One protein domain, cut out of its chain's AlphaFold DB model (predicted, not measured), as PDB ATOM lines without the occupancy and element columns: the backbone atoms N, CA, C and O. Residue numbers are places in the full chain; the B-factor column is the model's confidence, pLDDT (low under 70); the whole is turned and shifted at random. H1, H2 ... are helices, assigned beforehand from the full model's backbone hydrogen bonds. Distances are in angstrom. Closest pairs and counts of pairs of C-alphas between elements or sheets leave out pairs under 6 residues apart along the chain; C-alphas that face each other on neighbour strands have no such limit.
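This is residues 15 to 51 and 58 to 199 of the 205 residues of the protein "Hypothetical protein" of Noctiluca scintillans (UniProt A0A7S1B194). The longest helix, H4, crosses H8 on one side of a helical core with H7 in its middle; H3, H5 and H8 pack round H7 and run opposite to it. H1 covers H5 on the side away from H7, H2 sits near one end, and short H6 and H9 lie toward the other. The printed part has 179 residues with nine named helices, H1 to H9 in chain order, no named strand: all helix, compact, radius of gyration of the C-alphas 16.3 A, spans 49 by 39 by 29 A.

Find C-alpha 94 at (-22.853, 23.755, -12.970); from there H4 runs 29.6 A to residue 116, with a kink of 28 degrees near residue 110. Look for H8 at residues 175 to 191, H7 at 151 to 171, H5 at 124 to 141, H3 at 60 to 79, H1 at 15 to 35, H2 at 41 to 51 and H6 at 146 to 149. H9, residues 194 to 199, ends at C-alpha 199, (-9.684, 29.739, -8.855).

H4 touches H8, closest C-alphas Ala 106 and Trp 182, 5.1 A. H8 and H7 form a helical hairpin at a shallow tilt of 27 degrees, closest C-alphas Pro 177 and Cys 164, 4.3 A. H7 touches H3 at 14 degrees, shallow, closest C-alphas Gly 163 and Leu 66, 4.6 A, and H5, closest Gly 161 and Leu 131, 6.7 A. H5 touches H1, closest C-alphas Ala 133 and Glu 23, 4.8 A, and H6, closest Val 139 and Arg 149, 5.2 A. H2 touches residues 115 to 116 of H4 alone, closest C-alphas Leu 48 and Ala 115, 5.7 A. H9 touches no helix. Every O i to N i+4 pair is within hydrogen-bond range in H1, H2, H3, H7, H8 and H9, but 14 of 19 in H4 and 10 of 14 in H5; H6 is too short for one.

The C-alphas farthest apart, Gly 36 and Pro 89, are 51.3 A apart. Residues 52 to 57 are not printed; C-alphas 51 and 58 are 13.9 A apart. H3 to H4 is a long link. Mean pLDDT of the printed part is 94.0; residue 141 is under 70.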
ATOM      1  N   SER A  15       2.130  17.665   8.983       79.25
ATOM      2  CA  SER A  15       0.721  17.796   9.383       79.25
ATOM      3  C   SER A  15      -0.179  16.832   8.616       79.25
ATOM      4  O   SER A  15      -1.035  16.194   9.226       79.25
ATOM      5  N   HIS A  16       0.075  16.646   7.320       82.12
ATOM      6  CA  HIS A  16      -0.644  15.697   6.478       82.12
ATOM      7  C   HIS A  16      -0.524  14.247   6.972       82.12
ATOM      8  O   HIS A  16      -1.530  13.550   7.141       82.12
ATOM      9  N   CYS A  17       0.696  13.784   7.267       84.38
ATOM     10  CA  CYS A  17       0.911  12.443   7.812       84.38
ATOM     11  C   CYS A  17       0.216  12.259   9.166       84.38
ATOM     12  O   CYS A  17      -0.385  11.212   9.406       84.38
ATOM     13  N   VAL A  18       0.281  13.264  10.044       86.88
ATOM     14  CA  VAL A  18      -0.369  13.211  11.362       86.88
ATOM     15  C   VAL A  18      -1.888  13.147  11.218       86.88
ATOM     16  O   VAL A  18      -2.505  12.287  11.844       86.88
ATOM     17  N   ALA A  19      -2.485  13.990  10.371       86.25
ATOM     18  CA  ALA A  19      -3.921  13.972  10.100       86.25
ATOM     19  C   ALA A  19      -4.364  12.616   9.535       86.25
ATOM     20  O   ALA A  19      -5.343  12.048  10.013       86.25
ATOM     21  N   THR A  20      -3.590  12.055   8.601       88.31
ATOM     22  CA  THR A  20      -3.840  10.729   8.022       88.31
ATOM     23  C   THR A  20      -3.825   9.625   9.066       88.31
ATOM     24  O   THR A  20      -4.768   8.846   9.167       88.31
ATOM     25  N   VAL A  21      -2.768   9.548   9.873       91.25
ATOM     26  CA  VAL A  21      -2.659   8.511  10.906       91.25
ATOM     27  C   VAL A  21      -3.759   8.667  11.957       91.25
ATOM     28  O   VAL A  21      -4.321   7.667  12.405       91.25
ATOM     29  N   ALA A  22      -4.088   9.902  12.336       92.94
ATOM     30  CA  ALA A  22      -5.141  10.179  13.303       92.94
ATOM     31  C   ALA A  22      -6.529   9.788  12.773       92.94
ATOM     32  O   ALA A  22      -7.279   9.133  13.494       92.94
ATOM     33  N   GLU A  23      -6.859  10.127  11.524       94.19
ATOM     34  CA  GLU A  23      -8.131   9.767  10.884       94.19
ATOM     35  C   GLU A  23      -8.308   8.246  10.817       94.19
ATOM     36  O   GLU A  23      -9.284   7.727  11.364       94.19
ATOM     37  N   TRP A  24      -7.321   7.515  10.291       94.06
ATOM     38  CA  TRP A  24      -7.382   6.051  10.239       94.06
ATOM     39  C   TRP A  24      -7.432   5.419  11.633       94.06
ATOM     40  O   TRP A  24      -8.115   4.413  11.835       94.06
ATOM     41  N   GLY A  25      -6.758   6.018  12.618       95.81
ATOM     42  CA  GLY A  25      -6.863   5.618  14.019       95.81
ATOM     43  C   GLY A  25      -8.292   5.739  14.555       95.81
ATOM     44  O   GLY A  25      -8.787   4.805  15.189       95.81
ATOM     45  N   LEU A  26      -8.984   6.846  14.259       96.12
ATOM     46  CA  LEU A  26     -10.391   7.050  14.625       96.12
ATOM     47  C   LEU A  26     -11.325   6.085  13.892       96.12
ATOM     48  O   LEU A  26     -12.241   5.551  14.515       96.12
ATOM     49  N   VAL A  27     -11.079   5.818  12.607       95.75
ATOM     50  CA  VAL A  27     -11.830   4.835  11.809       95.75
ATOM     51  C   VAL A  27     -11.714   3.440  12.415       95.75
ATOM     52  O   VAL A  27     -12.726   2.785  12.672       95.75
ATOM     53  N   VAL A  28     -10.492   2.987  12.704       95.50
ATOM     54  CA  VAL A  28     -10.261   1.675  13.324       95.50
ATOM     55  C   VAL A  28     -10.885   1.625  14.716       95.50
ATOM     56  O   VAL A  28     -11.550   0.643  15.039       95.50
ATOM     57  N   ALA A  29     -10.736   2.679  15.523       95.81
ATOM     58  CA  ALA A  29     -11.360   2.756  16.840       95.81
ATOM     59  C   ALA A  29     -12.892   2.676  16.752       95.81
ATOM     60  O   ALA A  29     -13.504   1.915  17.503       95.81
ATOM     61  N   ALA A  30     -13.518   3.391  15.813       95.50
ATOM     62  CA  ALA A  30     -14.952   3.308  15.562       95.50
ATOM     63  C   ALA A  30     -15.359   1.879  15.177       95.50
ATOM     64  O   ALA A  30     -16.231   1.293  15.805       95.50
ATOM     65  N   LEU A  31     -14.686   1.253  14.214       94.50
ATOM     66  CA  LEU A  31     -15.041  -0.103  13.790       94.50
ATOM     67  C   LEU A  31     -14.829  -1.149  14.898       94.50
ATOM     68  O   LEU A  31     -15.689  -2.001  15.099       94.50
ATOM     69  N   VAL A  32     -13.731  -1.081  15.655       93.88
ATOM     70  CA  VAL A  32     -13.461  -2.013  16.765       93.88
ATOM     71  C   VAL A  32     -14.494  -1.854  17.877       93.88
ATOM     72  O   VAL A  32     -15.038  -2.850  18.346       93.88
ATOM     73  N   THR A  33     -14.790  -0.621  18.292       92.62
ATOM     74  CA  THR A  33     -15.736  -0.369  19.393       92.62
ATOM     75  C   THR A  33     -17.166  -0.763  19.041       92.62
ATOM     76  O   THR A  33     -17.918  -1.158  19.927       92.62
ATOM     77  N   GLN A  34     -17.537  -0.700  17.762       93.44
ATOM     78  CA  GLN A  34     -18.901  -0.977  17.315       93.44
ATOM     79  C   GLN A  34     -19.110  -2.407  16.796       93.44
ATOM     80  O   GLN A  34     -20.205  -2.945  16.926       93.44
ATOM     81  N   LEU A  35     -18.097  -3.018  16.173       91.62
ATOM     82  CA  LEU A  35     -18.197  -4.333  15.521       91.62
ATOM     83  C   LEU A  35     -17.363  -5.423  16.215       91.62
ATOM     84  O   LEU A  35     -17.369  -6.575  15.774       91.62
ATOM     85  N   GLY A  36     -16.588  -5.063  17.243       88.19
ATOM     86  CA  GLY A  36     -15.593  -5.913  17.907       88.19
ATOM     87  C   GLY A  36     -14.306  -6.122  17.096       88.19
ATOM     88  O   GLY A  36     -13.243  -6.346  17.667       88.19
ATOM     89  N   SER A  37     -14.378  -6.028  15.766       85.62
ATOM     90  CA  SER A  37     -13.248  -6.133  14.842       85.62
ATOM     91  C   SER A  37     -13.540  -5.361  13.549       85.62
ATOM     92  O   SER A  37     -14.662  -5.449  13.044       85.62
ATOM     93  N   PRO A  38     -12.546  -4.678  12.948       79.12
ATOM     94  CA  PRO A  38     -12.722  -3.990  11.668       79.12
ATOM     95  C   PRO A  38     -12.942  -4.953  10.494       79.12
ATOM     96  O   PRO A  38     -13.380  -4.530   9.432       79.12
ATOM     97  N   LEU A  39     -12.667  -6.247  10.680       87.81
ATOM     98  CA  LEU A  39     -12.828  -7.289   9.662       87.81
ATOM     99  C   LEU A  39     -14.134  -8.081   9.825       87.81
ATOM    100  O   LEU A  39     -14.283  -9.161   9.251       87.81
ATOM    101  N   ASN A  40     -15.086  -7.586  10.622       92.44
ATOM    102  CA  ASN A  40     -16.396  -8.216  10.772       92.44
ATOM    103  C   ASN A  40     -17.290  -7.923   9.552       92.44
ATOM    104  O   ASN A  40     -18.221  -7.118   9.605       92.44
ATOM    105  N   TRP A  41     -16.987  -8.587   8.433       92.38
ATOM    106  CA  TRP A  41     -17.645  -8.374   7.141       92.38
ATOM    107  C   TRP A  41     -19.145  -8.662   7.157       92.38
ATOM    108  O   TRP A  41     -19.890  -8.022   6.421       92.38
ATOM    109  N   VAL A  42     -19.600  -9.592   8.003       93.38
ATOM    110  CA  VAL A  42     -21.028  -9.903   8.142       93.38
ATOM    111  C   VAL A  42     -21.759  -8.722   8.768       93.38
ATOM    112  O   VAL A  42     -22.724  -8.233   8.189       93.38
ATOM    113  N   ALA A  43     -21.267  -8.213   9.902       91.69
ATOM    114  CA  ALA A  43     -21.884  -7.068  10.565       91.69
ATOM    115  C   ALA A  43     -21.829  -5.802   9.694       91.69
ATOM    116  O   ALA A  43     -22.808  -5.058   9.625       91.69
ATOM    117  N   LEU A  44     -20.722  -5.592   8.972       93.06
ATOM    118  CA  LEU A  44     -20.614  -4.500   8.006       93.06
ATOM    119  C   LEU A  44     -21.621  -4.657   6.856       93.06
ATOM    120  O   LEU A  44     -22.308  -3.701   6.510       93.06
ATOM    121  N   GLY A  45     -21.758  -5.861   6.294       94.06
ATOM    122  CA  GLY A  45     -22.736  -6.148   5.246       94.06
ATOM    123  C   GLY A  45     -24.173  -5.890   5.699       94.06
ATOM    124  O   GLY A  45     -24.939  -5.253   4.979       94.06
ATOM    125  N   THR A  46     -24.529  -6.309   6.918       92.38
ATOM    126  CA  THR A  46     -25.843  -6.026   7.517       92.38
ATOM    127  C   THR A  46     -26.082  -4.526   7.668       92.38
ATOM    128  O   THR A  46     -27.141  -4.044   7.270       92.38
ATOM    129  N   ARG A  47     -25.092  -3.781   8.169       92.00
ATOM    130  CA  ARG A  47     -25.168  -2.322   8.332       92.00
ATOM    131  C   ARG A  47     -25.413  -1.609   7.000       92.00
ATOM    132  O   ARG A  47     -26.321  -0.789   6.896       92.00
ATOM    133  N   LEU A  48     -24.643  -1.958   5.970       94.50
ATOM    134  CA  LEU A  48     -24.787  -1.378   4.632       94.50
ATOM    135  C   LEU A  48     -26.149  -1.700   4.013       94.50
ATOM    136  O   LEU A  48     -26.787  -0.832   3.421       94.50
ATOM    137  N   HIS A  49     -26.609  -2.939   4.180       93.94
ATOM    138  CA  HIS A  49     -27.918  -3.365   3.706       93.94
ATOM    139  C   HIS A  49     -29.058  -2.605   4.397       93.94
ATOM    140  O   HIS A  49     -30.019  -2.226   3.741       93.94
ATOM    141  N   GLN A  50     -28.957  -2.342   5.700       91.25
ATOM    142  CA  GLN A  50     -29.951  -1.540   6.421       91.25
ATOM    143  C   GLN A  50     -29.982  -0.087   5.929       91.25
ATOM    144  O   GLN A  50     -31.059   0.466   5.728       91.25
ATOM    145  N   ALA A  51     -28.816   0.505   5.661       94.25
ATOM    146  CA  ALA A  51     -28.691   1.909   5.276       94.25
ATOM    147  C   ALA A  51     -29.245   2.251   3.877       94.25
ATOM    148  O   ALA A  51     -29.516   3.421   3.602       94.25
ATOM    149  N   ILE A  58     -38.803  11.084   8.766       95.00
ATOM    150  CA  ILE A  58     -37.690  11.641   9.535       95.00
ATOM    151  C   ILE A  58     -38.162  11.969  10.943       95.00
ATOM    152  O   ILE A  58     -39.210  12.591  11.130       95.00
ATOM    153  N   GLU A  59     -37.390  11.553  11.940       96.31
ATOM    154  CA  GLU A  59     -37.663  11.922  13.324       96.31
ATOM    155  C   GLU A  59     -37.554  13.441  13.529       96.31
ATOM    156  O   GLU A  59     -36.696  14.118  12.958       96.31
ATOM    157  N   LEU A  60     -38.420  13.999  14.381       97.44
ATOM    158  CA  LEU A  60     -38.518  15.449  14.570       97.44
ATOM    159  C   LEU A  60     -37.194  16.077  15.029       97.44
ATOM    160  O   LEU A  60     -36.820  17.143  14.543       97.44
ATOM    161  N   TRP A  61     -36.460  15.423  15.934       97.44
ATOM    162  CA  TRP A  61     -35.167  15.932  16.402       97.44
ATOM    163  C   TRP A  61     -34.138  15.996  15.262       97.44
ATOM    164  O   TRP A  61     -33.336  16.931  15.213       97.44
ATOM    165  N   ALA A  62     -34.184  15.050  14.319       97.19
ATOM    166  CA  ALA A  62     -33.290  15.017  13.170       97.19
ATOM    167  C   ALA A  62     -33.640  16.134  12.188       97.19
ATOM    168  O   ALA A  62     -32.751  16.855  11.738       97.19
ATOM    169  N   ALA A  63     -34.933  16.352  11.936       98.06
ATOM    170  CA  ALA A  63     -35.413  17.473  11.132       98.06
ATOM    171  C   ALA A  63     -35.020  18.833  11.740       98.06
ATOM    172  O   ALA A  63     -34.547  19.717  11.024       98.06
ATOM    173  N   ILE A  64     -35.155  19.000  13.061       98.44
ATOM    174  CA  ILE A  64     -34.707  20.208  13.774       98.44
ATOM    175  C   ILE A  64     -33.194  20.385  13.628       98.44
ATOM    176  O   ILE A  64     -32.735  21.476  13.299       98.44
ATOM    177  N   THR A  65     -32.417  19.320  13.833       98.25
ATOM    178  CA  THR A  65     -30.950  19.374  13.746       98.25
ATOM    179  C   THR A  65     -30.480  19.711  12.333       98.25
ATOM    180  O   THR A  65     -29.556  20.507  12.175       98.25
ATOM    181  N   LEU A  66     -31.143  19.187  11.300       97.75
ATOM    182  CA  LEU A  66     -30.919  19.580   9.907       97.75
ATOM    183  C   LEU A  66     -31.211  21.065   9.683       97.75
ATOM    184  O   LEU A  66     -30.388  21.764   9.094       97.75
ATOM    185  N   GLY A  67     -32.341  21.563  10.190       98.25
ATOM    186  CA  GLY A  67     -32.699  22.981  10.104       98.25
ATOM    187  C   GLY A  67     -31.672  23.891  10.784       98.25
ATOM    188  O   GLY A  67     -31.243  24.882  10.197       98.25
ATOM    189  N   VAL A  68     -31.216  23.524  11.985       98.56
ATOM    190  CA  VAL A  68     -30.154  24.241  12.710       98.56
ATOM    191  C   VAL A  68     -28.831  24.176  11.948       98.56
ATOM    192  O   VAL A  68     -28.161  25.195  11.811       98.56
ATOM    193  N   SER A  69     -28.469  23.014  11.406       98.31
ATOM    194  CA  SER A  69     -27.237  22.832  10.630       98.31
ATOM    195  C   SER A  69     -27.231  23.701   9.374       98.31
ATOM    196  O   SER A  69     -26.248  24.386   9.104       98.31
ATOM    197  N   LEU A  70     -28.351  23.746   8.646       98.19
ATOM    198  CA  LEU A  70     -28.527  24.626   7.494       98.19
ATOM    199  C   LEU A  70     -28.464  26.103   7.899       98.19
ATOM    200  O   LEU A  70     -27.802  26.898   7.236       98.19
ATOM    201  N   PHE A  71     -29.116  26.473   9.004       98.19
ATOM    202  CA  PHE A  71     -29.067  27.836   9.524       98.19
ATOM    203  C   PHE A  71     -27.636  28.256   9.877       98.19
ATOM    204  O   PHE A  71     -27.225  29.351   9.504       98.19
ATOM    205  N   VAL A  72     -26.866  27.395  10.550       97.94
ATOM    206  CA  VAL A  72     -25.454  27.643  10.882       97.94
ATOM    207  C   VAL A  72     -24.616  27.758   9.613       97.94
ATOM    208  O   VAL A  72     -23.878  28.728   9.480       97.94
ATOM    209  N   LEU A  73     -24.764  26.829   8.667       97.69
ATOM    210  CA  LEU A  73     -24.061  26.841   7.383       97.69
ATOM    211  C   LEU A  73     -24.261  28.174   6.654       97.69
ATOM    212  O   LEU A  73     -23.287  28.827   6.280       97.69
ATOM    213  N   VAL A  74     -25.517  28.597   6.489       97.62
ATOM    214  CA  VAL A  74     -25.864  29.838   5.785       97.62
ATOM    215  C   VAL A  74     -25.403  31.057   6.578       97.62
ATOM    216  O   VAL A  74     -24.783  31.957   6.017       97.62
ATOM    217  N   SER A  75     -25.667  31.090   7.885       97.69
ATOM    218  CA  SER A  75     -25.366  32.250   8.727       97.69
ATOM    219  C   SER A  75     -23.864  32.459   8.875       97.69
ATOM    220  O   SER A  75     -23.377  33.549   8.596       97.69
ATOM    221  N   VAL A  76     -23.104  31.427   9.253       97.69
ATOM    222  CA  VAL A  76     -21.636  31.507   9.345       97.69
ATOM    223  C   VAL A  76     -21.044  31.801   7.973       97.69
ATOM    224  O   VAL A  76     -20.189  32.675   7.857       97.69
ATOM    225  N   GLY A  77     -21.527  31.136   6.924       97.56
ATOM    226  CA  GLY A  77     -21.048  31.338   5.564       97.56
ATOM    227  C   GLY A  77     -21.175  32.789   5.099       97.56
ATOM    228  O   GLY A  77     -20.188  33.375   4.658       97.56
ATOM    229  N   LEU A  78     -22.355  33.394   5.257       97.44
ATOM    230  CA  LEU A  78     -22.604  34.782   4.861       97.44
ATOM    231  C   LEU A  78     -21.909  35.790   5.790       97.44
ATOM    232  O   LEU A  78     -21.284  36.730   5.307       97.44
ATOM    233  N   LEU A  79     -21.969  35.597   7.114       97.81
ATOM    234  CA  LEU A  79     -21.375  36.527   8.088       97.81
ATOM    235  C   LEU A  79     -19.844  36.584   8.003       97.81
ATOM    236  O   LEU A  79     -19.250  37.605   8.336       97.81
ATOM    237  N   THR A  80     -19.201  35.500   7.565       96.94
ATOM    238  CA  THR A  80     -17.736  35.418   7.415       96.94
ATOM    239  C   THR A  80     -17.249  35.706   5.991       96.94
ATOM    240  O   THR A  80     -16.044  35.641   5.727       96.94
ATOM    241  N   GLY A  81     -18.175  35.991   5.067       95.38
ATOM    242  CA  GLY A  81     -17.890  36.198   3.647       95.38
ATOM    243  C   GLY A  81     -17.375  34.953   2.921       95.38
ATOM    244  O   GLY A  81     -16.801  35.080   1.844       95.38
ATOM    245  N   PHE A  82     -17.527  33.760   3.506       96.25
ATOM    246  CA  PHE A  82     -17.162  32.503   2.850       96.25
ATOM    247  C   PHE A  82     -18.193  32.088   1.793       96.25
ATOM    248  O   PHE A  82     -17.837  31.520   0.762       96.25
ATOM    249  N   LEU A  83     -19.472  32.387   2.044       97.12
ATOM    250  CA  LEU A  83     -20.539  32.298   1.053       97.12
ATOM    251  C   LEU A  83     -20.828  33.686   0.491       97.12
ATOM    252  O   LEU A  83     -21.062  34.636   1.239       97.12
ATOM    253  N   SER A  84     -20.891  33.770  -0.831       95.75
ATOM    254  CA  SER A  84     -21.462  34.916  -1.536       95.75
ATOM    255  C   SER A  84     -22.981  34.781  -1.632       95.75
ATOM    256  O   SER A  84     -23.526  33.678  -1.570       95.75
ATOM    257  N   LEU A  85     -23.678  35.904  -1.834       95.38
ATOM    258  CA  LEU A  85     -25.087  35.852  -2.220       95.38
ATOM    259  C   LEU A  85     -25.246  35.062  -3.533       95.38
ATOM    260  O   LEU A  85     -24.386  35.194  -4.408       95.38
ATOM    261  N   PRO A  86     -26.326  34.271  -3.690       94.62
ATOM    262  CA  PRO A  86     -26.533  33.459  -4.882       94.62
ATOM    263  C   PRO A  86     -26.498  34.288  -6.169       94.62
ATOM    264  O   PRO A  86     -27.222  35.278  -6.299       94.62
ATOM    265  N   THR A  87     -25.692  33.862  -7.138       92.50
ATOM    266  CA  THR A  87     -25.571  34.524  -8.442       92.50
ATOM    267  C   THR A  87     -26.327  33.777  -9.539       92.50
ATOM    268  O   THR A  87     -26.308  32.547  -9.584       92.50
ATOM    269  N   TRP A  88     -26.940  34.521 -10.464       92.31
ATOM    270  CA  TRP A  88     -27.523  33.976 -11.693       92.31
ATOM    271  C   TRP A  88     -27.010  34.743 -12.923       92.31
ATOM    272  O   TRP A  88     -27.082  35.975 -12.919       92.31
ATOM    273  N   PRO A  89     -26.540  34.065 -13.989       91.12
ATOM    274  CA  PRO A  89     -26.451  32.606 -14.160       91.12
ATOM    275  C   PRO A  89     -25.405  31.946 -13.232       91.12
ATOM    276  O   PRO A  89     -24.525  32.644 -12.728       91.12
ATOM    277  N   PRO A  90     -25.490  30.620 -12.985       93.88
ATOM    278  CA  PRO A  90     -24.495  29.911 -12.182       93.88
ATOM    279  C   PRO A  90     -23.121  29.894 -12.852       93.88
ATOM    280  O   PRO A  90     -22.997  30.065 -14.069       93.88
ATOM    281  N   ALA A  91     -22.086  29.613 -12.062       93.25
ATOM    282  CA  ALA A  91     -20.726  29.494 -12.565       93.25
ATOM    283  C   ALA A  91     -20.609  28.403 -13.661       93.25
ATOM    284  O   ALA A  91     -21.308  27.379 -13.607       93.25
ATOM    285  N   PRO A  92     -19.706  28.571 -14.652       93.94
ATOM    286  CA  PRO A  92     -19.540  27.604 -15.732       93.94
ATOM    287  C   PRO A  92     -19.251  26.199 -15.201       93.94
ATOM    288  O   PRO A  92     -18.399  26.033 -14.324       93.94
ATOM    289  N   GLY A  93     -19.933  25.202 -15.767       94.69
ATOM    290  CA  GLY A  93     -19.809  23.797 -15.370       94.69
ATOM    291  C   GLY A  93     -20.879  23.300 -14.391       94.69
ATOM    292  O   GLY A  93     -20.862  22.118 -14.076       94.69
ATOM    293  N   ALA A  94     -21.836  24.133 -13.962       95.12
ATOM    294  CA  ALA A  94     -22.853  23.755 -12.970       95.12
ATOM    295  C   ALA A  94     -23.640  22.475 -13.307       95.12
ATOM    296  O   ALA A  94     -23.876  21.653 -12.422       95.12
ATOM    297  N   LEU A  95     -24.002  22.270 -14.581       94.44
ATOM    298  CA  LEU A  95     -24.716  21.064 -15.022       94.44
ATOM    299  C   LEU A  95     -23.855  19.799 -14.886       94.44
ATOM    300  O   LEU A  95     -24.323  18.800 -14.352       94.44
ATOM    301  N   ALA A  96     -22.593  19.849 -15.323       93.88
ATOM    302  CA  ALA A  96     -21.654  18.739 -15.139       93.88
ATOM    303  C   ALA A  96     -21.367  18.504 -13.646       93.88
ATOM    304  O   ALA A  96     -21.326  17.366 -13.177       93.88
ATOM    305  N   GLY A  97     -21.270  19.598 -12.888       95.12
ATOM    306  CA  GLY A  97     -21.067  19.605 -11.451       95.12
ATOM    307  C   GLY A  97     -22.164  18.906 -10.656       95.12
ATOM    308  O   GLY A  97     -21.854  18.417  -9.576       95.12
ATOM    309  N   LEU A  98     -23.401  18.794 -11.165       95.44
ATOM    310  CA  LEU A  98     -24.465  18.030 -10.495       95.44
ATOM    311  C   LEU A  98     -24.033  16.581 -10.269       95.44
ATOM    312  O   LEU A  98     -24.064  16.108  -9.138       95.44
ATOM    313  N   LEU A  99     -23.595  15.896 -11.329       95.62
ATOM    314  CA  LEU A  99     -23.191  14.496 -11.228       95.62
ATOM    315  C   LEU A  99     -21.865  14.355 -10.480       95.62
ATOM    316  O   LEU A  99     -21.728  13.451  -9.660       95.62
ATOM    317  N   THR A 100     -20.909  15.255 -10.733       95.25
ATOM    318  CA  THR A 100     -19.612  15.215 -10.051       95.25
ATOM    319  C   THR A 100     -19.791  15.341  -8.545       95.25
ATOM    320  O   THR A 100     -19.398  14.424  -7.843       95.25
ATOM    321  N   THR A 101     -20.459  16.395  -8.064       96.62
ATOM    322  CA  THR A 101     -20.667  16.633  -6.620       96.62
ATOM    323  C   THR A 101     -21.567  15.594  -5.957       96.62
ATOM    324  O   THR A 101     -21.416  15.337  -4.763       96.62
ATOM    325  N   LEU A 102     -22.476  14.965  -6.717       97.75
ATOM    326  CA  LEU A 102     -23.277  13.845  -6.227       97.75
ATOM    327  C   LEU A 102     -22.403  12.619  -5.966       97.75
ATOM    328  O   LEU A 102     -22.502  12.018  -4.905       97.75
ATOM    329  N   LEU A 103     -21.558  12.226  -6.919       96.75
ATOM    330  CA  LEU A 103     -20.705  11.046  -6.755       96.75
ATOM    331  C   LEU A 103     -19.568  11.309  -5.760       96.75
ATOM    332  O   LEU A 103     -19.296  10.476  -4.898       96.75
ATOM    333  N   CYS A 104     -18.938  12.478  -5.865       93.38
ATOM    334  CA  CYS A 104     -17.860  12.943  -5.005       93.38
ATOM    335  C   CYS A 104     -17.982  14.469  -4.805       93.38
ATOM    336  O   CYS A 104     -17.782  15.228  -5.759       93.38
ATOM    337  N   PRO A 105     -18.316  14.945  -3.594       94.12
ATOM    338  CA  PRO A 105     -18.167  14.221  -2.329       94.12
ATOM    339  C   PRO A 105     -19.379  13.393  -1.869       94.12
ATOM    340  O   PRO A 105     -19.184  12.434  -1.130       94.12
ATOM    341  N   ALA A 106     -20.614  13.701  -2.282       97.75
ATOM    342  CA  ALA A 106     -21.788  13.316  -1.489       97.75
ATOM    343  C   ALA A 106     -21.969  11.797  -1.280       97.75
ATOM    344  O   ALA A 106     -21.999  11.336  -0.145       97.75
ATOM    345  N   VAL A 107     -22.062  10.988  -2.339       98.06
ATOM    346  CA  VAL A 107     -22.234   9.530  -2.204       98.06
ATOM    347  C   VAL A 107     -21.024   8.902  -1.520       98.06
ATOM    348  O   VAL A 107     -21.200   8.116  -0.594       98.06
ATOM    349  N   MET A 108     -19.811   9.241  -1.959       97.12
ATOM    350  CA  MET A 108     -18.577   8.665  -1.418       97.12
ATOM    351  C   MET A 108     -18.435   8.916   0.089       97.12
ATOM    352  O   MET A 108     -18.204   7.979   0.855       97.12
ATOM    353  N   GLU A 109     -18.590  10.165   0.522       97.62
ATOM    354  CA  GLU A 109     -18.374  10.551   1.914       97.62
ATOM    355  C   GLU A 109     -19.500  10.076   2.823       97.62
ATOM    356  O   GLU A 109     -19.228   9.565   3.907       97.62
ATOM    357  N   GLU A 110     -20.761  10.169   2.395       98.25
ATOM    358  CA  GLU A 110     -21.867   9.648   3.202       98.25
ATOM    359  C   GLU A 110     -21.834   8.118   3.290       98.25
ATOM    360  O   GLU A 110     -22.126   7.547   4.343       98.25
ATOM    361  N   PHE A 111     -21.398   7.431   2.234       97.75
ATOM    362  CA  PHE A 111     -21.204   5.987   2.286       97.75
ATOM    363  C   PHE A 111     -20.138   5.611   3.314       97.75
ATOM    364  O   PHE A 111     -20.381   4.758   4.169       97.75
ATOM    365  N   TRP A 112     -18.985   6.275   3.276       97.25
ATOM    366  CA  TRP A 112     -17.893   5.993   4.200       97.25
ATOM    367  C   TRP A 112     -18.234   6.409   5.634       97.25
ATOM    368  O   TRP A 112     -18.291   5.581   6.539       97.25
ATOM    369  N   PHE A 113     -18.536   7.681   5.872       97.56
ATOM    370  CA  PHE A 113     -18.653   8.189   7.234       97.56
ATOM    371  C   PHE A 113     -19.965   7.820   7.922       97.56
ATOM    372  O   PHE A 113     -20.005   7.841   9.151       97.56
ATOM    373  N   ARG A 114     -21.042   7.511   7.180       97.06
ATOM    374  CA  ARG A 114     -22.357   7.201   7.771       97.06
ATOM    375  C   ARG A 114     -22.655   5.720   7.611       97.06
ATOM    376  O   ARG A 114     -22.680   5.015   8.611       97.06
ATOM    377  N   ALA A 115     -22.779   5.212   6.388       96.06
ATOM    378  CA  ALA A 115     -23.189   3.819   6.197       96.06
ATOM    379  C   ALA A 115     -22.138   2.788   6.653       96.06
ATOM    380  O   ALA A 115     -22.510   1.747   7.192       96.06
ATOM    381  N   VAL A 116     -20.836   3.051   6.483       96.31
ATOM    382  CA  VAL A 116     -19.777   2.145   6.969       96.31
ATOM    383  C   VAL A 116     -19.503   2.365   8.457       96.31
ATOM    384  O   VAL A 116     -19.468   1.394   9.214       96.31
ATOM    385  N   LEU A 117     -19.321   3.611   8.903       96.50
ATOM    386  CA  LEU A 117     -18.803   3.906  10.248       96.50
ATOM    387  C   LEU A 117     -19.863   4.146  11.332       96.50
ATOM    388  O   LEU A 117     -19.511   4.115  12.513       96.50
ATOM    389  N   VAL A 118     -21.135   4.345  10.979       96.25
ATOM    390  CA  VAL A 118     -22.227   4.564  11.941       96.25
ATOM    391  C   VAL A 118     -23.276   3.452  11.787       96.25
ATOM    392  O   VAL A 118     -23.758   3.207  10.683       96.25
ATOM    393  N   PRO A 119     -23.662   2.745  12.864       93.38
ATOM    394  CA  PRO A 119     -24.771   1.804  12.801       93.38
ATOM    395  C   PRO A 119     -26.091   2.570  12.677       93.38
ATOM    396  O   PRO A 119     -26.314   3.528  13.416       93.38
ATOM    397  N   ALA A 120     -26.965   2.150  11.761       90.00
ATOM    398  CA  ALA A 120     -28.235   2.833  11.496       90.00
ATOM    399  C   ALA A 120     -29.193   2.804  12.705       90.00
ATOM    400  O   ALA A 120     -29.944   3.745  12.935       90.00
ATOM    401  N   ASP A 121     -29.132   1.747  13.511       87.62
ATOM    402  CA  ASP A 121     -29.851   1.572  14.776       87.62
ATOM    403  C   ASP A 121     -29.025   1.992  16.009       87.62
ATOM    404  O   ASP A 121     -29.430   1.773  17.152       87.62
ATOM    405  N   GLY A 122     -27.860   2.606  15.790       85.94
ATOM    406  CA  GLY A 122     -26.955   3.054  16.838       85.94
ATOM    407  C   GLY A 122     -27.396   4.350  17.515       85.94
ATOM    408  O   GLY A 122     -28.014   5.224  16.920       85.94
ATOM    409  N   GLY A 123     -27.004   4.525  18.779       88.88
ATOM    410  CA  GLY A 123     -27.158   5.809  19.472       88.88
ATOM    411  C   GLY A 123     -26.101   6.843  19.061       88.88
ATOM    412  O   GLY A 123     -25.030   6.482  18.571       88.88
ATOM    413  N   PHE A 124     -26.342   8.120  19.382       92.50
ATOM    414  CA  PHE A 124     -25.470   9.267  19.059       92.50
ATOM    415  C   PHE A 124     -23.980   9.081  19.377       92.50
ATOM    416  O   PHE A 124     -23.129   9.582  18.646       92.50
ATOM    417  N   ALA A 125     -23.648   8.342  20.439       94.44
ATOM    418  CA  ALA A 125     -22.262   8.073  20.821       94.44
ATOM    419  C   ALA A 125     -21.454   7.388  19.700       94.44
ATOM    420  O   ALA A 125     -20.263   7.654  19.552       94.44
ATOM    421  N   HIS A 126     -22.109   6.571  18.868       94.50
ATOM    422  CA  HIS A 126     -21.477   5.876  17.746       94.50
ATOM    423  C   HIS A 126     -21.027   6.836  16.641       94.50
ATOM    424  O   HIS A 126     -20.130   6.495  15.877       94.50
ATOM    425  N   ALA A 127     -21.608   8.036  16.571       96.31
ATOM    426  CA  ALA A 127     -21.292   9.026  15.551       96.31
ATOM    427  C   ALA A 127     -20.167   9.998  15.945       96.31
ATOM    428  O   ALA A 127     -19.678  10.728  15.087       96.31
ATOM    429  N   ILE A 128     -19.703   9.986  17.201       96.44
ATOM    430  CA  ILE A 128     -18.663  10.912  17.678       96.44
ATOM    431  C   ILE A 128     -17.335  10.679  16.947       96.44
ATOM    432  O   ILE A 128     -16.768  11.616  16.385       96.44
ATOM    433  N   LEU A 129     -16.841   9.435  16.934       97.00
ATOM    434  CA  LEU A 129     -15.573   9.105  16.271       97.00
ATOM    435  C   LEU A 129     -15.658   9.270  14.742       97.00
ATOM    436  O   LEU A 129     -14.756   9.895  14.188       97.00
ATOM    437  N   PRO A 130     -16.726   8.811  14.053       97.44
ATOM    438  CA  PRO A 130     -16.889   9.046  12.617       97.44
ATOM    439  C   PRO A 130     -16.975  10.528  12.239       97.44
ATOM    440  O   PRO A 130     -16.386  10.929  11.240       97.44
ATOM    441  N   LEU A 131     -17.644  11.363  13.042       97.25
ATOM    442  CA  LEU A 131     -17.690  12.806  12.802       97.25
ATOM    443  C   LEU A 131     -16.312  13.456  12.997       97.25
ATOM    444  O   LEU A 131     -15.912  14.298  12.199       97.25
ATOM    445  N   ALA A 132     -15.558  13.048  14.020       96.56
ATOM    446  CA  ALA A 132     -14.188  13.516  14.213       96.56
ATOM    447  C   ALA A 132     -13.260  13.081  13.061       96.56
ATOM    448  O   ALA A 132     -12.470  13.891  12.576       96.56
ATOM    449  N   ALA A 133     -13.395  11.841  12.577       96.62
ATOM    450  CA  ALA A 133     -12.671  11.343  11.407       96.62
ATOM    451  C   ALA A 133     -13.017  12.150  10.145       96.62
ATOM    452  O   ALA A 133     -12.115  12.608   9.450       96.62
ATOM    453  N   PHE A 134     -14.304  12.428   9.910       96.31
ATOM    454  CA  PHE A 134     -14.777  13.289   8.822       96.31
ATOM    455  C   PHE A 134     -14.140  14.686   8.865       96.31
ATOM    456  O   PHE A 134     -13.726  15.213   7.834       96.31
ATOM    457  N   MET A 135     -14.002  15.282  10.053       95.19
ATOM    458  CA  MET A 135     -13.344  16.583  10.200       95.19
ATOM    459  C   MET A 135     -11.845  16.521   9.888       95.19
ATOM    460  O   MET A 135     -11.335  17.390   9.184       95.19
ATOM    461  N   LEU A 136     -11.135  15.494  10.364       92.56
ATOM    462  CA  LEU A 136      -9.707  15.317  10.066       92.56
ATOM    463  C   LEU A 136      -9.450  15.023   8.586       92.56
ATOM    464  O   LEU A 136      -8.476  15.524   8.023       92.56
ATOM    465  N   TYR A 137     -10.346  14.276   7.946       92.00
ATOM    466  CA  TYR A 137     -10.308  14.005   6.512       92.00
ATOM    467  C   TYR A 137     -10.302  15.300   5.675       92.00
ATOM    468  O   TYR A 137      -9.596  15.391   4.666       92.00
ATOM    469  N   HIS A 138     -11.003  16.341   6.134       90.12
ATOM    470  CA  HIS A 138     -11.016  17.648   5.477       90.12
ATOM    471  C   HIS A 138      -9.731  18.457   5.676       90.12
ATOM    472  O   HIS A 138      -9.369  19.227   4.798       90.12
ATOM    473  N   VAL A 139      -9.010  18.275   6.783       84.19
ATOM    474  CA  VAL A 139      -7.829  19.102   7.079       84.19
ATOM    475  C   VAL A 139      -6.671  18.811   6.124       84.19
ATOM    476  O   VAL A 139      -5.908  19.724   5.822       84.19
ATOM    477  N   ASP A 140      -6.515  17.573   5.639       73.25
ATOM    478  CA  ASP A 140      -5.352  17.284   4.795       73.25
ATOM    479  C   ASP A 140      -5.412  16.007   3.938       73.25
ATOM    480  O   ASP A 140      -4.554  15.836   3.089       73.25
ATOM    481  N   LEU A 141      -6.376  15.093   4.095       69.94
ATOM    482  CA  LEU A 141      -6.203  13.718   3.591       69.94
ATOM    483  C   LEU A 141      -6.153  13.597   2.059       69.94
ATOM    484  O   LEU A 141      -5.204  13.067   1.488       69.94
ATOM    485  N   ILE A 142      -7.199  14.071   1.391       70.81
ATOM    486  CA  ILE A 142      -7.289  14.087  -0.078       70.81
ATOM    487  C   ILE A 142      -7.333  15.519  -0.627       70.81
ATOM    488  O   ILE A 142      -7.449  15.749  -1.829       70.81
ATOM    489  N   HIS A 143      -7.257  16.490   0.278       74.38
ATOM    490  CA  HIS A 143      -7.591  17.879   0.046       74.38
ATOM    491  C   HIS A 143      -6.324  18.727  -0.065       74.38
ATOM    492  O   HIS A 143      -5.829  19.302   0.901       74.38
ATOM    493  N   ASN A 144      -5.810  18.854  -1.287       71.50
ATOM    494  CA  ASN A 144      -4.580  19.605  -1.566       71.50
ATOM    495  C   ASN A 144      -4.808  21.111  -1.807       71.50
ATOM    496  O   ASN A 144      -3.970  21.771  -2.413       71.50
ATOM    497  N   HIS A 145      -5.936  21.662  -1.349       82.56
ATOM    498  CA  HIS A 145      -6.281  23.074  -1.527       82.56
ATOM    499  C   HIS A 145      -6.475  23.771  -0.173       82.56
ATOM    500  O   HIS A 145      -7.069  23.203   0.742       82.56
ATOM    501  N   ASP A 146      -6.015  25.017  -0.040       85.25
ATOM    502  CA  ASP A 146      -6.043  25.754   1.238       85.25
ATOM    503  C   ASP A 146      -7.455  26.007   1.756       85.25
ATOM    504  O   ASP A 146      -7.660  26.088   2.962       85.25
ATOM    505  N   VAL A 147      -8.434  26.071   0.847       90.50
ATOM    506  CA  VAL A 147      -9.860  26.193   1.190       90.50
ATOM    507  C   VAL A 147     -10.270  25.138   2.213       90.50
ATOM    508  O   VAL A 147     -11.018  25.454   3.127       90.50
ATOM    509  N   PHE A 148      -9.736  23.919   2.128       90.38
ATOM    510  CA  PHE A 148     -10.089  22.840   3.049       90.38
ATOM    511  C   PHE A 148      -9.471  22.993   4.450       90.38
ATOM    512  O   PHE A 148      -9.962  22.406   5.412       90.38
ATOM    513  N   ARG A 149      -8.436  23.832   4.590       88.69
ATOM    514  CA  ARG A 149      -7.819  24.209   5.874       88.69
ATOM    515  C   ARG A 149      -8.378  25.519   6.435       88.69
ATOM    516  O   ARG A 149      -8.057  25.884   7.566       88.69
ATOM    517  N   ASP A 150      -9.212  26.225   5.674       92.75
ATOM    518  CA  ASP A 150      -9.882  27.432   6.138       92.75
ATOM    519  C   ASP A 150     -10.866  27.077   7.260       92.75
ATOM    520  O   ASP A 150     -11.746  26.229   7.105       92.75
ATOM    521  N   TRP A 151     -10.747  27.744   8.408       94.94
ATOM    522  CA  TRP A 151     -11.627  27.495   9.550       94.94
ATOM    523  C   TRP A 151     -13.109  27.734   9.212       94.94
ATOM    524  O   TRP A 151     -13.982  27.089   9.801       94.94
ATOM    525  N   ARG A 152     -13.409  28.630   8.261       96.31
ATOM    526  CA  ARG A 152     -14.769  28.910   7.778       96.31
ATOM    527  C   ARG A 152     -15.308  27.703   7.029       96.31
ATOM    528  O   ARG A 152     -16.396  27.234   7.350       96.31
ATOM    529  N   PHE A 153     -14.514  27.148   6.111       96.06
ATOM    530  CA  PHE A 153     -14.850  25.904   5.425       96.06
ATOM    531  C   PHE A 153     -15.071  24.772   6.429       96.06
ATOM    532  O   PHE A 153     -16.112  24.125   6.391       96.06
ATOM    533  N   LEU A 154     -14.148  24.575   7.375       96.06
ATOM    534  CA  LEU A 154     -14.262  23.526   8.392       96.06
ATOM    535  C   LEU A 154     -15.511  23.704   9.267       96.06
ATOM    536  O   LEU A 154     -16.164  22.726   9.612       96.06
ATOM    537  N   SER A 155     -15.900  24.940   9.583       97.50
ATOM    538  CA  SER A 155     -17.138  25.216  10.326       97.50
ATOM    539  C   SER A 155     -18.386  24.825   9.528       97.50
ATOM    540  O   SER A 155     -19.320  24.242  10.078       97.50
ATOM    541  N   LEU A 156     -18.395  25.106   8.221       97.62
ATOM    542  CA  LEU A 156     -19.479  24.715   7.319       97.62
ATOM    543  C   LEU A 156     -19.511  23.196   7.110       97.62
ATOM    544  O   LEU A 156     -20.579  22.598   7.209       97.62
ATOM    545  N   ALA A 157     -18.355  22.565   6.896       97.25
ATOM    546  CA  ALA A 157     -18.220  21.118   6.790       97.25
ATOM    547  C   ALA A 157     -18.708  20.429   8.071       97.25
ATOM    548  O   ALA A 157     -19.474  19.474   7.992       97.25
ATOM    549  N   ALA A 158     -18.366  20.954   9.252       98.00
ATOM    550  CA  ALA A 158     -18.872  20.451  10.528       98.00
ATOM    551  C   ALA A 158     -20.401  20.550  10.621       98.00
ATOM    552  O   ALA A 158     -21.049  19.585  11.026       98.00
ATOM    553  N   ALA A 159     -20.991  21.679  10.209       98.44
ATOM    554  CA  ALA A 159     -22.445  21.844  10.182       98.44
ATOM    555  C   ALA A 159     -23.111  20.837   9.230       98.44
ATOM    556  O   ALA A 159     -24.059  20.159   9.627       98.44
ATOM    557  N   ILE A 160     -22.579  20.664   8.012       98.38
ATOM    558  CA  ILE A 160     -23.042  19.625   7.079       98.38
ATOM    559  C   ILE A 160     -22.916  18.249   7.730       98.38
ATOM    560  O   ILE A 160     -23.875  17.486   7.740       98.38
ATOM    561  N   GLY A 161     -21.768  17.947   8.335       98.25
ATOM    562  CA  GLY A 161     -21.488  16.645   8.915       98.25
ATOM    563  C   GLY A 161     -22.407  16.282  10.081       98.25
ATOM    564  O   GLY A 161     -22.841  15.129  10.177       98.25
ATOM    565  N   VAL A 162     -22.754  17.256  10.928       98.44
ATOM    566  CA  VAL A 162     -23.756  17.117  11.996       98.44
ATOM    567  C   VAL A 162     -25.149  16.909  11.403       98.44
ATOM    568  O   VAL A 162     -25.841  15.973  11.806       98.44
ATOM    569  N   GLY A 163     -25.541  17.712  10.411       98.38
ATOM    570  CA  GLY A 163     -26.820  17.573   9.716       98.38
ATOM    571  C   GLY A 163     -26.983  16.202   9.056       98.38
ATOM    572  O   GLY A 163     -27.988  15.530   9.281       98.38
ATOM    573  N   CYS A 164     -25.970  15.738   8.323       98.50
ATOM    574  CA  CYS A 164     -25.942  14.412   7.707       98.50
ATOM    575  C   CYS A 164     -26.028  13.292   8.746       98.50
ATOM    576  O   CYS A 164     -26.775  12.334   8.568       98.50
ATOM    577  N   THR A 165     -25.307  13.417   9.862       98.25
ATOM    578  CA  THR A 165     -25.362  12.434  10.955       98.25
ATOM    579  C   THR A 165     -26.762  12.353  11.555       98.25
ATOM    580  O   THR A 165     -27.290  11.261  11.755       98.25
ATOM    581  N   ALA A 166     -27.386  13.504  11.811       97.62
ATOM    582  CA  ALA A 166     -28.747  13.565  12.324       97.62
ATOM    583  C   ALA A 166     -29.752  12.969  11.332       97.62
ATOM    584  O   ALA A 166     -30.587  12.157  11.722       97.62
ATOM    585  N   ALA A 167     -29.632  13.315  10.049       97.75
ATOM    586  CA  ALA A 167     -30.457  12.758   8.985       97.75
ATOM    587  C   ALA A 167     -30.312  11.237   8.901       97.75
ATOM    588  O   ALA A 167     -31.318  10.539   8.831       97.75
ATOM    589  N   PHE A 168     -29.083  10.721   8.950       98.00
ATOM    590  CA  PHE A 168     -28.815   9.288   8.899       98.00
ATOM    591  C   PHE A 168     -29.443   8.555  10.086       98.00
ATOM    592  O   PHE A 168     -30.218   7.630   9.886       98.00
ATOM    593  N   LEU A 169     -29.177   8.997  11.317       96.94
ATOM    594  CA  LEU A 169     -29.689   8.339  12.522       96.94
ATOM    595  C   LEU A 169     -31.215   8.463  12.661       96.94
ATOM    596  O   LEU A 169     -31.871   7.508  13.051       96.94
ATOM    597  N   GLY A 170     -31.795   9.612  12.302       96.62
ATOM    598  CA  GLY A 170     -33.239   9.848  12.402       96.62
ATOM    599  C   GLY A 170     -34.068   9.272  11.254       96.62
ATOM    600  O   GLY A 170     -35.289   9.421  11.265       96.62
ATOM    601  N   THR A 171     -33.431   8.678  10.244       96.81
ATOM    602  CA  THR A 171     -34.117   8.042   9.104       96.81
ATOM    603  C   THR A 171     -33.648   6.616   8.834       96.81
ATOM    604  O   THR A 171     -34.293   5.899   8.071       96.81
ATOM    605  N   GLN A 172     -32.521   6.219   9.429       96.19
ATOM    606  CA  GLN A 172     -31.820   4.955   9.204       96.19
ATOM    607  C   GLN A 172     -31.464   4.714   7.729       96.19
ATOM    608  O   GLN A 172     -31.290   3.577   7.294       96.19
ATOM    609  N   SER A 173     -31.351   5.797   6.953       96.94
ATOM    610  CA  SER A 173     -31.180   5.777   5.506       96.94
ATOM    611  C   SER A 173     -30.046   6.698   5.071       96.94
ATOM    612  O   SER A 173     -29.889   7.810   5.578       96.94
ATOM    613  N   ILE A 174     -29.272   6.258   4.082       97.62
ATOM    614  CA  ILE A 174     -28.184   7.039   3.485       97.62
ATOM    615  C   ILE A 174     -28.686   8.116   2.506       97.62
ATOM    616  O   ILE A 174     -27.974   9.069   2.201       97.62
ATOM    617  N   TRP A 175     -29.920   8.019   2.007       98.00
ATOM    618  CA  TRP A 175     -30.398   8.943   0.972       98.00
ATOM    619  C   TRP A 175     -30.604  10.380   1.473       98.00
ATOM    620  O   TRP A 175     -30.135  11.300   0.799       98.00
ATOM    621  N   PRO A 176     -31.235  10.622   2.642       98.06
ATOM    622  CA  PRO A 176     -31.358  11.971   3.193       98.06
ATOM    623  C   PRO A 176     -30.024  12.710   3.392       98.06
ATOM    624  O   PRO A 176     -29.932  13.845   2.916       98.06
ATOM    625  N   PRO A 177     -28.980  12.124   4.024       98.19
ATOM    626  CA  PRO A 177     -27.694  12.803   4.133       98.19
ATOM    627  C   PRO A 177     -27.028  13.029   2.770       98.19
ATOM    628  O   PRO A 177     -26.512  14.122   2.552       98.19
ATOM    629  N   ILE A 178     -27.109  12.080   1.820       98.62
ATOM    630  CA  ILE A 178     -26.568  12.276   0.458       98.62
ATOM    631  C   ILE A 178     -27.201  13.498  -0.204       98.62
ATOM    632  O   ILE A 178     -26.484  14.343  -0.731       98.62
ATOM    633  N   LEU A 179     -28.531  13.616  -0.171       98.31
ATOM    634  CA  LEU A 179     -29.237  14.737  -0.797       98.31
ATOM    635  C   LEU A 179     -28.904  16.069  -0.121       98.31
ATOM    636  O   LEU A 179     -28.644  17.055  -0.810       98.31
ATOM    637  N   PHE A 180     -28.890  16.097   1.214       98.50
ATOM    638  CA  PHE A 180     -28.567  17.299   1.979       98.50
ATOM    639  C   PHE A 180     -27.137  17.778   1.705       98.50
ATOM    640  O   PHE A 180     -26.931  18.957   1.405       98.50
ATOM    641  N   HIS A 181     -26.164  16.866   1.744       98.50
ATOM    642  CA  HIS A 181     -24.769  17.159   1.443       98.50
ATOM    643  C   HIS A 181     -24.610  17.631  -0.009       98.50
ATOM    644  O   HIS A 181     -24.101  18.726  -0.255       98.50
ATOM    645  N   TRP A 182     -25.111  16.846  -0.967       98.62
ATOM    646  CA  TRP A 182     -24.998  17.127  -2.396       98.62
ATOM    647  C   TRP A 182     -25.522  18.514  -2.758       98.62
ATOM    648  O   TRP A 182     -24.796  19.309  -3.355       98.62
ATOM    649  N   ILE A 183     -26.761  18.823  -2.367       98.12
ATOM    650  CA  ILE A 183     -27.392  20.105  -2.687       98.12
ATOM    651  C   ILE A 183     -26.608  21.254  -2.049       98.12
ATOM    652  O   ILE A 183     -26.361  22.258  -2.714       98.12
ATOM    653  N   SER A 184     -26.169  21.102  -0.795       98.19
ATOM    654  CA  SER A 184     -25.410  22.140  -0.087       98.19
ATOM    655  C   SER A 184     -24.087  22.462  -0.787       98.19
ATOM    656  O   SER A 184     -23.799  23.630  -1.050       98.19
ATOM    657  N   VAL A 185     -23.308  21.437  -1.145       97.62
ATOM    658  CA  VAL A 185     -22.012  21.606  -1.824       97.62
ATOM    659  C   VAL A 185     -22.191  22.127  -3.245       97.62
ATOM    660  O   VAL A 185     -21.484  23.048  -3.653       97.62
ATOM    661  N   TRP A 186     -23.155  21.596  -3.997       98.12
ATOM    662  CA  TRP A 186     -23.417  22.042  -5.362       98.12
ATOM    663  C   TRP A 186     -23.863  23.510  -5.413       98.12
ATOM    664  O   TRP A 186     -23.325  24.289  -6.204       98.12
ATOM    665  N   ILE A 187     -24.787  23.918  -4.533       97.56
ATOM    666  CA  ILE A 187     -25.215  25.320  -4.422       97.56
ATOM    667  C   ILE A 187     -24.024  26.208  -4.063       97.56
ATOM    668  O   ILE A 187     -23.807  27.235  -4.709       97.56
ATOM    669  N   TRP A 188     -23.222  25.811  -3.074       97.50
ATOM    670  CA  TRP A 188     -22.060  26.592  -2.669       97.50
ATOM    671  C   TRP A 188     -21.071  26.813  -3.819       97.50
ATOM    672  O   TRP A 188     -20.726  27.961  -4.114       97.50
ATOM    673  N   ILE A 189     -20.656  25.738  -4.496       96.31
ATOM    674  CA  ILE A 189     -19.652  25.802  -5.563       96.31
ATOM    675  C   ILE A 189     -20.129  26.689  -6.715       96.31
ATOM    676  O   ILE A 189     -19.372  27.545  -7.174       96.31
ATOM    677  N   PHE A 190     -21.367  26.508  -7.184       97.25
ATOM    678  CA  PHE A 190     -21.808  27.110  -8.447       97.25
ATOM    679  C   PHE A 190     -22.617  28.398  -8.312       97.25
ATOM    680  O   PHE A 190     -22.709  29.140  -9.291       97.25
ATOM    681  N   PHE A 191     -23.188  28.680  -7.140       97.50
ATOM    682  CA  PHE A 191     -24.042  29.852  -6.930       97.50
ATOM    683  C   PHE A 191     -23.519  30.790  -5.846       97.50
ATOM    684  O   PHE A 191     -23.742  31.990  -5.956       97.50
ATOM    685  N   CYS A 192     -22.825  30.279  -4.824       96.94
ATOM    686  CA  CYS A 192     -22.466  31.067  -3.638       96.94
ATOM    687  C   CYS A 192     -20.954  31.283  -3.481       96.94
ATOM    688  O   CYS A 192     -20.450  31.319  -2.360       96.94
ATOM    689  N   GLY A 193     -20.223  31.444  -4.586       94.38
ATOM    690  CA  GLY A 193     -18.826  31.892  -4.555       94.38
ATOM    691  C   GLY A 193     -17.768  30.795  -4.377       94.38
ATOM    692  O   GLY A 193     -16.579  31.106  -4.350       94.38
ATOM    693  N   GLY A 194     -18.159  29.520  -4.256       94.31
ATOM    694  CA  GLY A 194     -17.209  28.439  -3.990       94.31
ATOM    695  C   GLY A 194     -16.190  28.238  -5.113       94.31
ATOM    696  O   GLY A 194     -15.014  28.038  -4.831       94.31
ATOM    697  N   LYS A 195     -16.593  28.360  -6.384       92.56
ATOM    698  CA  LYS A 195     -15.672  28.205  -7.521       92.56
ATOM    699  C   LYS A 195     -14.530  29.229  -7.503       92.56
ATOM    700  O   LYS A 195     -13.381  28.854  -7.700       92.56
ATOM    701  N   GLN A 196     -14.831  30.487  -7.187       91.25
ATOM    702  CA  GLN A 196     -13.837  31.560  -7.111       91.25
ATOM    703  C   GLN A 196     -12.807  31.299  -6.009       91.25
ATOM    704  O   GLN A 196     -11.632  31.599  -6.187       91.25
ATOM    705  N   LEU A 197     -13.212  30.676  -4.895       91.31
ATOM    706  CA  LEU A 197     -12.283  30.291  -3.828       91.31
ATOM    707  C   LEU A 197     -11.250  29.249  -4.286       91.31
ATOM    708  O   LEU A 197     -10.150  29.223  -3.743       91.31
ATOM    709  N   PHE A 198     -11.585  28.413  -5.273       87.38
ATOM    710  CA  PHE A 198     -10.652  27.460  -5.882       87.38
ATOM    711  C   PHE A 198      -9.840  28.059  -7.041       87.38
ATOM    712  O   PHE A 198      -8.753  27.574  -7.336       87.38
ATOM    713  N   GLU A 199     -10.350  29.096  -7.711       83.88
ATOM    714  CA  GLU A 199      -9.684  29.739  -8.855       83.88
ATOM    715  C   GLU A 199      -8.673  30.815  -8.422       83.88
ATOM    716  O   GLU A 199      -7.566  30.847  -8.955       83.88
TER     717      GLU A 199